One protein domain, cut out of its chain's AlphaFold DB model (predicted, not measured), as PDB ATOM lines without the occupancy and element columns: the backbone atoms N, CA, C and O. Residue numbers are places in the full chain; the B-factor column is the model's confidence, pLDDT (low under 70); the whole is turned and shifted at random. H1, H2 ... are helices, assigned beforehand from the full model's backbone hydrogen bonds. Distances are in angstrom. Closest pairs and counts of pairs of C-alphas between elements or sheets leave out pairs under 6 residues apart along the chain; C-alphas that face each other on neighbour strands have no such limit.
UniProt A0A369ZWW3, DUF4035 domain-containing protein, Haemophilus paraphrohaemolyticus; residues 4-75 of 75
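AT A GLANCE: This is residues 4 to 75 of the 75 residues of the protein "DUF4035 domain-containing protein" of Haemophilus paraphrohaemolyticus (UniProt A0A369ZWW3). The domain is a long, open U: H1 and the long helix H2 follow each other nearly end to end as one limb, residues 38 to 43 stick out at the turn, and the chain folds back through the short helices H3 and H4. H3 packs on H2, while H1 at one end and the tail of residues 58 to 75, with H5, stand free of the rest. The printed part has 72 residues with five named helices, H1 to H5 in order along the chain, and no named strand; the class is all helix. The whole is extended, with a radius of gyration of the C-alphas of 18.3 A, and its outline is flat, spanning 56 by 33 by 18 A.

HOW THE PARTS SIT: H1, residues 4 to 15, and H2, residues 18 to 37, meet only through their link, a tight one of 2 residues. H3, residues 48 to 51, touches H2, with residues 28 to 32 of H2 alone; the closest C-alphas are those of Ala 28 and Phe 51, 5.2 A apart. H4, residues 53 to 58, and H3 only just touch, with 3 pairs of C-alphas within 8 A, and touch only at the corner by their tight link; the closest C-alphas are those of Thr 49 and Ala 56, 5.9 A apart. H2 and H4 are apart. H5, residues 68 to 73, touches no helix and is apart from H4. In H1 and H5 every O i to N i+4 pair is within hydrogen-bond range, in H2 15 of 16 and in H4 1 of 2, while H3 is too short for such a pair.

IN THESE COORDINATES: H1 begins at C-alpha 4, at (105.680, 8.384, 26.029), and is 16.9 A long from first to last C-alpha. H2 is the longest helix, with 20 residues over 29.3 A, and ends at C-alpha 37, at (65.007, 29.245, 8.219). H3 is 5.6 A long, H4 9.2 A and H5 8.7 A. H5 ends at C-alpha 73, at (89.510, -9.151, 1.877).

THE WHOLE: The two C-alphas farthest apart are those of Glu 4 and Lys 42, at 59.4 A, and the first and last printed C-alphas are 30.1 A apart. The printed part has no cut and ends at Arg 75, the chain's last residue. The links from H2 to H3, 10 residues, and from H4 to H5, 9 residues, are short, and no link is long. The mean pLDDT of the printed part is 73.2, and 31 residues are under 70: residue 4, residues 13 to 20 and residues 54 to 75.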
ATOM      1  N   GLU A   4     105.097   7.774  27.237       67.38
ATOM      2  CA  GLU A   4     105.680   8.384  26.029       67.38
ATOM      3  C   GLU A   4     104.774   8.240  24.795       67.38
ATOM      4  O   GLU A   4     104.577   9.186  24.031       67.38
ATOM      5  N   HIS A   5     104.112   7.091  24.648       71.38
ATOM      6  CA  HIS A   5     103.177   6.883  23.545       71.38
ATOM      7  C   HIS A   5     101.907   7.725  23.679       71.38
ATOM      8  O   HIS A   5     101.283   8.057  22.678       71.38
ATOM      9  N   LEU A   6     101.499   8.092  24.899       75.94
ATOM     10  CA  LEU A   6     100.304   8.913  25.102       75.94
ATOM     11  C   LEU A   6     100.507  10.313  24.519       75.94
ATOM     12  O   LEU A   6      99.614  10.831  23.850       75.94
ATOM     13  N   THR A   7     101.692  10.890  24.724       78.81
ATOM     14  CA  THR A   7     102.063  12.182  24.142       78.81
ATOM     15  C   THR A   7     102.152  12.131  22.619       78.81
ATOM     16  O   THR A   7     101.643  13.031  21.955       78.81
ATOM     17  N   GLU A   8     102.704  11.055  22.052       78.81
ATOM     18  CA  GLU A   8     102.766  10.852  20.598       78.81
ATOM     19  C   GLU A   8     101.369  10.726  19.983       78.81
ATOM     20  O   GLU A   8     101.072  11.377  18.983       78.81
ATOM     21  N   TYR A   9     100.470   9.956  20.607       75.38
ATOM     22  CA  TYR A   9      99.088   9.843  20.144       75.38
ATOM     23  C   TYR A   9      98.334  11.171  20.257       75.38
ATOM     24  O   TYR A   9      97.588  11.520  19.347       75.38
ATOM     25  N   GLN A  10      98.522  11.934  21.336       73.00
ATOM     26  CA  GLN A  10      97.894  13.250  21.473       73.00
ATOM     27  C   GLN A  10      98.354  14.223  20.385       73.00
ATOM     28  O   GLN A  10      97.510  14.910  19.811       73.00
ATOM     29  N   LEU A  11      99.652  14.251  20.072       73.69
ATOM     30  CA  LEU A  11     100.189  15.080  18.993       73.69
ATOM     31  C   LEU A  11      99.657  14.616  17.628       73.69
ATOM     32  O   LEU A  11      99.164  15.428  16.853       73.69
ATOM     33  N   PHE A  12      99.641  13.304  17.384       71.81
ATOM     34  CA  PHE A  12      99.096  12.701  16.167       71.81
ATOM     35  C   PHE A  12      97.620  13.069  15.937       71.81
ATOM     36  O   PHE A  12      97.242  13.435  14.828       71.81
ATOM     37  N   TYR A  13      96.779  13.034  16.977       66.44
ATOM     38  CA  TYR A  13      95.368  13.430  16.868       66.44
ATOM     39  C   TYR A  13      95.153  14.944  16.740       66.44
ATOM     40  O   TYR A  13      94.088  15.357  16.283       66.44
ATOM     41  N   GLN A  14      96.126  15.764  17.146       65.44
ATOM     42  CA  GLN A  14      96.104  17.211  16.921       65.44
ATOM     43  C   GLN A  14      96.584  17.585  15.512       65.44
ATOM     44  O   GLN A  14      96.039  18.511  14.919       65.44
ATOM     45  N   GLU A  15      97.583  16.879  14.977       64.88
ATOM     46  CA  GLU A  15      98.152  17.131  13.647       64.88
ATOM     47  C   GLU A  15      97.310  16.550  12.512       64.88
ATOM     48  O   GLU A  15      97.231  17.135  11.431       64.88
ATOM     49  N   GLN A  16      96.672  15.398  12.727       61.50
ATOM     50  CA  GLN A  16      95.845  14.799  11.691       61.50
ATOM     51  C   GLN A  16      94.571  15.639  11.477       61.50
ATOM     52  O   GLN A  16      93.838  15.921  12.430       61.50
ATOM     53  N   PRO A  17      94.228  15.990  10.223       60.56
ATOM     54  CA  PRO A  17      93.161  16.935   9.883       60.56
ATOM     55  C   PRO A  17      91.745  16.368  10.086       60.56
ATOM     56  O   PRO A  17      90.775  16.899   9.546       60.56
ATOM     57  N   PHE A  18      91.584  15.324  10.904       53.47
ATOM     58  CA  PHE A  18      90.278  14.788  11.289       53.47
ATOM     59  C   PHE A  18      89.388  15.844  11.962       53.47
ATOM     60  O   PHE A  18      88.164  15.705  11.965       53.47
ATOM     61  N   GLY A  19      89.997  16.885  12.545       56.38
ATOM     62  CA  GLY A  19      89.303  18.042  13.102       56.38
ATOM     63  C   GLY A  19      88.775  18.997  12.034       56.38
ATOM     64  O   GLY A  19      87.630  19.415  12.134       56.38
ATOM     65  N   LEU A  20      89.546  19.287  10.981       66.25
ATOM     66  CA  LEU A  20      89.172  20.310   9.999       66.25
ATOM     67  C   LEU A  20      87.878  19.931   9.273       66.25
ATOM     68  O   LEU A  20      86.921  20.690   9.293       66.25
ATOM     69  N   TRP A  21      87.785  18.694   8.781       70.56
ATOM     70  CA  TRP A  21      86.588  18.229   8.075       70.56
ATOM     71  C   TRP A  21      85.347  18.138   8.976       70.56
ATOM     72  O   TRP A  21      84.242  18.492   8.569       70.56
ATOM     73  N   ARG A  22      85.509  17.677  10.224       76.44
ATOM     74  CA  ARG A  22      84.389  17.593  11.178       76.44
ATOM     75  C   ARG A  22      83.881  18.976  11.573       76.44
ATOM     76  O   ARG A  22      82.673  19.149  11.742       76.44
ATOM     77  N   GLU A  23      84.785  19.935  11.742       79.44
ATOM     78  CA  GLU A  23      84.437  21.325  12.033       79.44
ATOM     79  C   GLU A  23      83.816  22.016  10.807       79.44
ATOM     80  O   GLU A  23      82.777  22.665  10.942       79.44
ATOM     81  N   ASP A  24      84.344  21.790   9.601       82.38
ATOM     82  CA  ASP A  24      83.772  22.276   8.338       82.38
ATOM     83  C   ASP A  24      82.359  21.713   8.115       82.38
ATOM     84  O   ASP A  24      81.421  22.447   7.810       82.38
ATOM     85  N   TYR A  25      82.146  20.424   8.390       84.75
ATOM     86  CA  TYR A  25      80.822  19.809   8.310       84.75
ATOM     87  C   TYR A  25      79.844  20.388   9.339       84.75
ATOM     88  O   TYR A  25      78.684  20.669   9.022       84.75
ATOM     89  N   ARG A  26      80.290  20.608  10.583       86.19
ATOM     90  CA  ARG A  26      79.441  21.202  11.627       86.19
ATOM     91  C   ARG A  26      79.057  22.639  11.280       86.19
ATOM     92  O   ARG A  26      77.898  23.021  11.442       86.19
ATOM     93  N   THR A  27      80.006  23.431  10.795       88.38
ATOM     94  CA  THR A  27      79.742  24.811  10.371       88.38
ATOM     95  C   THR A  27      78.817  24.850   9.154       88.38
ATOM     96  O   THR A  27      77.877  25.650   9.145       88.38
ATOM     97  N   ALA A  28      78.969  23.922   8.205       89.62
ATOM     98  CA  ALA A  28      78.056  23.763   7.078       89.62
ATOM     99  C   ALA A  28      76.621  23.437   7.522       89.62
ATOM    100  O   ALA A  28      75.675  24.030   7.006       89.62
ATOM    101  N   GLN A  29      76.431  22.561   8.518       89.62
ATOM    102  CA  GLN A  29      75.098  22.275   9.069       89.62
ATOM    103  C   GLN A  29      74.439  23.516   9.678       89.62
ATOM    104  O   GLN A  29      73.251  23.755   9.458       89.62
ATOM    105  N   ILE A  30      75.200  24.313  10.433       91.88
ATOM    106  CA  ILE A  30      74.698  25.546  11.052       91.88
ATOM    107  C   ILE A  30      74.305  26.558   9.969       91.88
ATOM    108  O   ILE A  30      73.214  27.128  10.031       91.88
ATOM    109  N   ALA A  31      75.158  26.750   8.961       91.06
ATOM    110  CA  ALA A  31      74.891  27.647   7.840       91.06
ATOM    111  C   ALA A  31      73.665  27.202   7.030       91.06
ATOM    112  O   ALA A  31      72.794  28.022   6.740       91.06
ATOM    113  N   TYR A  32      73.547  25.902   6.745       92.75
ATOM    114  CA  TYR A  32      72.387  25.309   6.086       92.75
ATOM    115  C   TYR A  32      71.098  25.559   6.870       92.75
ATOM    116  O   TYR A  32      70.099  25.982   6.293       92.75
ATOM    117  N   LEU A  33      71.109  25.337   8.186       91.31
ATOM    118  CA  LEU A  33      69.926  25.521   9.025       91.31
ATOM    119  C   LEU A  33      69.501  26.995   9.067       91.31
ATOM    120  O   LEU A  33      68.317  27.308   8.947       91.31
ATOM    121  N   LEU A  34      70.472  27.908   9.156       92.12
ATOM    122  CA  LEU A  34      70.236  29.349   9.100       92.12
ATOM    123  C   LEU A  34      69.678  29.775   7.735       92.12
ATOM    124  O   LEU A  34      68.728  30.557   7.676       92.12
ATOM    125  N   ALA A  35      70.219  29.234   6.642       90.19
ATOM    126  CA  ALA A  35      69.723  29.484   5.294       90.19
ATOM    127  C   ALA A  35      68.309  28.926   5.093       90.19
ATOM    128  O   ALA A  35      67.464  29.612   4.528       90.19
ATOM    129  N   ALA A  36      68.021  27.724   5.597       88.25
ATOM    130  CA  ALA A  36      66.708  27.095   5.497       88.25
ATOM    131  C   ALA A  36      65.633  27.913   6.227       88.25
ATOM    132  O   ALA A  36      64.569  28.161   5.660       88.25
ATOM    133  N   ILE A  37      65.928  28.400   7.438       90.06
ATOM    134  CA  ILE A  37      65.007  29.245   8.219       90.06
ATOM    135  C   ILE A  37      64.700  30.564   7.498       90.06
ATOM    136  O   ILE A  37      63.560  31.018   7.515       90.06
ATOM    137  N   ASN A  38      65.703  31.175   6.865       89.12
ATOM    138  CA  ASN A  38      65.556  32.460   6.174       89.12
ATOM    139  C   ASN A  38      65.177  32.319   4.688       89.12
ATOM    140  O   ASN A  38      65.121  33.320   3.973       89.12
ATOM    141  N   SER A  39      64.952  31.097   4.200       86.44
ATOM    142  CA  SER A  39      64.647  30.853   2.791       86.44
ATOM    143  C   SER A  39      63.203  31.213   2.442       86.44
ATOM    144  O   SER A  39      62.273  31.021   3.226       86.44
ATOM    145  N   ASP A  40      63.005  31.727   1.226       89.19
ATOM    146  CA  ASP A  40      61.666  31.950   0.689       89.19
ATOM    147  C   ASP A  40      60.976  30.599   0.429       89.19
ATOM    148  O   ASP A  40      61.477  29.818  -0.384       89.19
ATOM    149  N   PRO A  41      59.763  30.349   0.957       83.25
ATOM    150  CA  PRO A  41      59.049  29.080   0.766       83.25
ATOM    151  C   PRO A  41      58.598  28.823  -0.685       83.25
ATOM    152  O   PRO A  41      58.051  27.769  -0.994       83.25
ATOM    153  N   LYS A  42      58.792  29.796  -1.585       84.50
ATOM    154  CA  LYS A  42      58.497  29.683  -3.023       84.50
ATOM    155  C   LYS A  42      59.715  29.282  -3.860       84.50
ATOM    156  O   LYS A  42      59.551  28.988  -5.041       84.50
ATOM    157  N   LYS A  43      60.923  29.339  -3.292       84.81
ATOM    158  CA  LYS A  43      62.173  28.977  -3.973       84.81
ATOM    159  C   LYS A  43      62.577  27.552  -3.603       84.81
ATOM    160  O   LYS A  43      62.033  26.960  -2.674       84.81
ATOM    161  N   SER A  44      63.523  26.995  -4.356       81.25
ATOM    162  CA  SER A  44      64.127  25.713  -4.003       81.25
ATOM    163  C   SER A  44      64.820  25.818  -2.641       81.25
ATOM    164  O   SER A  44      65.506  26.817  -2.402       81.25
ATOM    165  N   PRO A  45      64.670  24.813  -1.763       82.62
ATOM    166  CA  PRO A  45      65.374  24.798  -0.494       82.62
ATOM    167  C   PRO A  45      66.892  24.781  -0.737       82.62
ATOM    168  O   PRO A  45      67.333  24.180  -1.725       82.62
ATOM    169  N   PRO A  46      67.684  25.426   0.139       87.88
ATOM    170  CA  PRO A  46      69.140  25.358   0.064       87.88
ATOM    171  C   PRO A  46      69.601  23.902   0.201       87.88
ATOM    172  O   PRO A  46      68.881  23.074   0.762       87.88
ATOM    173  N   LYS A  47      70.792  23.568  -0.298       87.25
ATOM    174  CA  LYS A  47      71.381  22.227  -0.126       87.25
ATOM    175  C   LYS A  47      72.609  22.298   0.766       87.25
ATOM    176  O   LYS A  47      73.373  23.249   0.696       87.25
ATOM    177  N   LEU A  48      72.844  21.260   1.570       83.25
ATOM    178  CA  LEU A  48      74.025  21.209   2.442       83.25
ATOM    179  C   LEU A  48      75.341  21.251   1.644       83.25
ATOM    180  O   LEU A  48      76.303  21.873   2.080       83.25
ATOM    181  N   THR A  49      75.360  20.646   0.453       83.81
ATOM    182  CA  THR A  49      76.522  20.620  -0.448       83.81
ATOM    183  C   THR A  49      76.932  22.007  -0.949       83.81
ATOM    184  O   THR A  49      78.099  22.217  -1.256       83.81
ATOM    185  N   GLU A  50      76.023  22.987  -0.960       84.69
ATOM    186  CA  GLU A  50      76.335  24.380  -1.321       84.69
ATOM    187  C   GLU A  50      77.211  25.074  -0.267       84.69
ATOM    188  O   GLU A  50      77.913  26.033  -0.578       84.69
ATOM    189  N   PHE A  51      77.211  24.567   0.970       84.94
ATOM    190  CA  PHE A  51      78.038  25.059   2.073       84.94
ATOM    191  C   PHE A  51      79.330  24.248   2.246       84.94
ATOM    192  O   PHE A  51      80.114  24.541   3.144       84.94
ATOM    193  N   MET A  52      79.561  23.242   1.392       84.81
ATOM    194  CA  MET A  52      80.717  22.341   1.428       84.81
ATOM    195  C   MET A  52      81.356  22.235   0.029       84.81
ATOM    196  O   MET A  52      81.155  21.242  -0.673       84.81
ATOM    197  N   PRO A  53      82.133  23.245  -0.406       70.81
ATOM    198  CA  PRO A  53      82.628  23.340  -1.783       70.81
ATOM    199  C   PRO A  53      83.539  22.178  -2.210       70.81
ATOM    200  O   PRO A  53      83.526  21.810  -3.381       70.81
ATOM    201  N   PHE A  54      84.270  21.563  -1.275       69.62
ATOM    202  CA  PHE A  54      85.114  20.393  -1.549       69.62
ATOM    203  C   PHE A  54      84.289  19.124  -1.839       69.62
ATOM    204  O   PHE A  54      84.636  18.351  -2.722       69.62
ATOM    205  N   PHE A  55      83.131  18.959  -1.190       66.94
ATOM    206  CA  PHE A  55      82.232  17.813  -1.405       66.94
ATOM    207  C   PHE A  55      81.499  17.878  -2.752       66.94
ATOM    208  O   PHE A  55      81.208  16.858  -3.368       66.94
ATOM    209  N   ALA A  56      81.203  19.090  -3.230       61.97
ATOM    210  CA  ALA A  56      80.559  19.284  -4.528       61.97
ATOM    211  C   ALA A  56      81.487  18.944  -5.714       61.97
ATOM    212  O   ALA A  56      81.004  18.724  -6.827       61.97
ATOM    213  N   GLN A  57      82.807  18.931  -5.494       59.62
ATOM    214  CA  GLN A  57      83.791  18.489  -6.486       59.62
ATOM    215  C   GLN A  57      83.935  16.965  -6.493       59.62
ATOM    216  O   GLN A  57      83.974  16.384  -7.575       59.62
ATOM    217  N   GLU A  58      83.900  16.319  -5.324       54.59
ATOM    218  CA  GLU A  58      84.009  14.858  -5.200       54.59
ATOM    219  C   GLU A  58      82.880  14.107  -5.921       54.59
ATOM    220  O   GLU A  58      83.145  13.079  -6.532       54.59
ATOM    221  N   GLU A  59      81.644  14.631  -5.982       53.31
ATOM    222  CA  GLU A  59      80.570  13.999  -6.781       53.31
ATOM    223  C   GLU A  59      80.935  13.823  -8.272       53.31
ATOM    224  O   GLU A  59      80.315  13.013  -8.960       53.31
ATOM    225  N   LYS A  60      81.935  14.554  -8.790       51.88
ATOM    226  CA  LYS A  60      82.456  14.379 -10.155       51.88
ATOM    227  C   LYS A  60      83.663  13.440 -10.253       51.88
ATOM    228  O   LYS A  60      83.978  13.034 -11.366       51.88
ATOM    229  N   GLU A  61      84.319  13.112  -9.141       51.09
ATOM    230  CA  GLU A  61      85.570  12.335  -9.092       51.09
ATOM    231  C   GLU A  61      85.427  10.969  -8.381       51.09
ATOM    232  O   GLU A  61      86.370  10.184  -8.381       51.09
ATOM    233  N   MET A  62      84.245  10.618  -7.849       48.78
ATOM    234  CA  MET A  62      83.928   9.317  -7.215       48.78
ATOM    235  C   MET A  62      83.877   8.103  -8.187       48.78
ATOM    236  O   MET A  62      82.974   7.270  -8.103       48.78
ATOM    237  N   GLU A  63      84.832   7.968  -9.109       51.47
ATOM    238  CA  GLU A  63      85.129   6.691  -9.792       51.47
ATOM    239  C   GLU A  63      86.431   6.033  -9.299       51.47
ATOM    240  O   GLU A  63      86.767   4.939  -9.755       51.47
ATOM    241  N   GLU A  64      87.161   6.628  -8.350       50.38
ATOM    242  CA  GLU A  64      88.374   6.010  -7.801       50.38
ATOM    243  C   GLU A  64      88.065   5.229  -6.511       50.38
ATOM    244  O   GLU A  64      87.856   5.788  -5.436       50.38
ATOM    245  N   ASP A  65      87.982   3.904  -6.663       55.00
ATOM    246  CA  ASP A  65      87.820   2.894  -5.613       55.00
ATOM    247  C   ASP A  65      88.880   3.050  -4.506       55.00
ATOM    248  O   ASP A  65      90.070   2.823  -4.724       55.00
ATOM    249  N   ASP A  66      88.437   3.405  -3.298       59.12
ATOM    250  CA  ASP A  66      89.275   3.744  -2.136       59.12
ATOM    251  C   ASP A  66      90.035   2.529  -1.539       59.12
ATOM    252  O   ASP A  66      90.581   2.585  -0.439       59.12
ATOM    253  N   GLY A  67      90.055   1.369  -2.213       56.34
ATOM    254  CA  GLY A  67      90.878   0.197  -1.861       56.34
ATOM    255  C   GLY A  67      90.552  -0.465  -0.510       56.34
ATOM    256  O   GLY A  67      91.175  -1.459  -0.121       56.34
ATOM    257  N   ILE A  68      89.553   0.049   0.215       60.69
ATOM    258  CA  ILE A  68      89.117  -0.439   1.529       60.69
ATOM    259  C   ILE A  68      88.592  -1.878   1.418       60.69
ATOM    260  O   ILE A  68      88.825  -2.700   2.311       60.69
ATOM    261  N   ALA A  69      87.925  -2.201   0.306       62.59
ATOM    262  CA  ALA A  69      87.421  -3.543   0.024       62.59
ATOM    263  C   ALA A  69      88.560  -4.579  -0.065       62.59
ATOM    264  O   ALA A  69      88.470  -5.649   0.544       62.59
ATOM    265  N   ASP A  70      89.664  -4.228  -0.727       67.12
ATOM    266  CA  ASP A  70      90.842  -5.088  -0.877       67.12
ATOM    267  C   ASP A  70      91.611  -5.290   0.436       67.12
ATOM    268  O   ASP A  70      92.169  -6.365   0.681       67.12
ATOM    269  N   TYR A  71      91.638  -4.275   1.304       62.62
ATOM    270  CA  TYR A  71      92.250  -4.378   2.629       62.62
ATOM    271  C   TYR A  71      91.452  -5.304   3.563       62.62
ATOM    272  O   TYR A  71      92.038  -6.103   4.295       62.62
ATOM    273  N   LEU A  72      90.116  -5.258   3.503       65.94
ATOM    274  CA  LEU A  72      89.233  -6.149   4.268       65.94
ATOM    275  C   LEU A  72      89.272  -7.599   3.773       65.94
ATOM    276  O   LEU A  72      89.190  -8.515   4.590       65.94
ATOM    277  N   ALA A  73      89.433  -7.815   2.468       69.06
ATOM    278  CA  ALA A  73      89.510  -9.151   1.877       69.06
ATOM    279  C   ALA A  73      90.801  -9.915   2.236       69.06
ATOM    280  O   ALA A  73      90.834 -11.141   2.146       69.06
ATOM    281  N   LYS A  74      91.865  -9.210   2.643       64.75
ATOM    282  CA  LYS A  74      93.164  -9.794   3.031       64.75
ATOM    283  C   LYS A  74      93.272 -10.166   4.518       64.75
ATOM    284  O   LYS A  74      94.361 -10.547   4.950       64.75
ATOM    285  N   ARG A  75      92.191 -10.040   5.293       43.19
ATOM    286  CA  ARG A  75      92.156 -10.379   6.722       43.19
ATOM    287  C   ARG A  75      91.816 -11.844   6.986       43.19
ATOM    288  O   ARG A  75      90.899 -12.368   6.323       43.19
TER     289      ARG A  75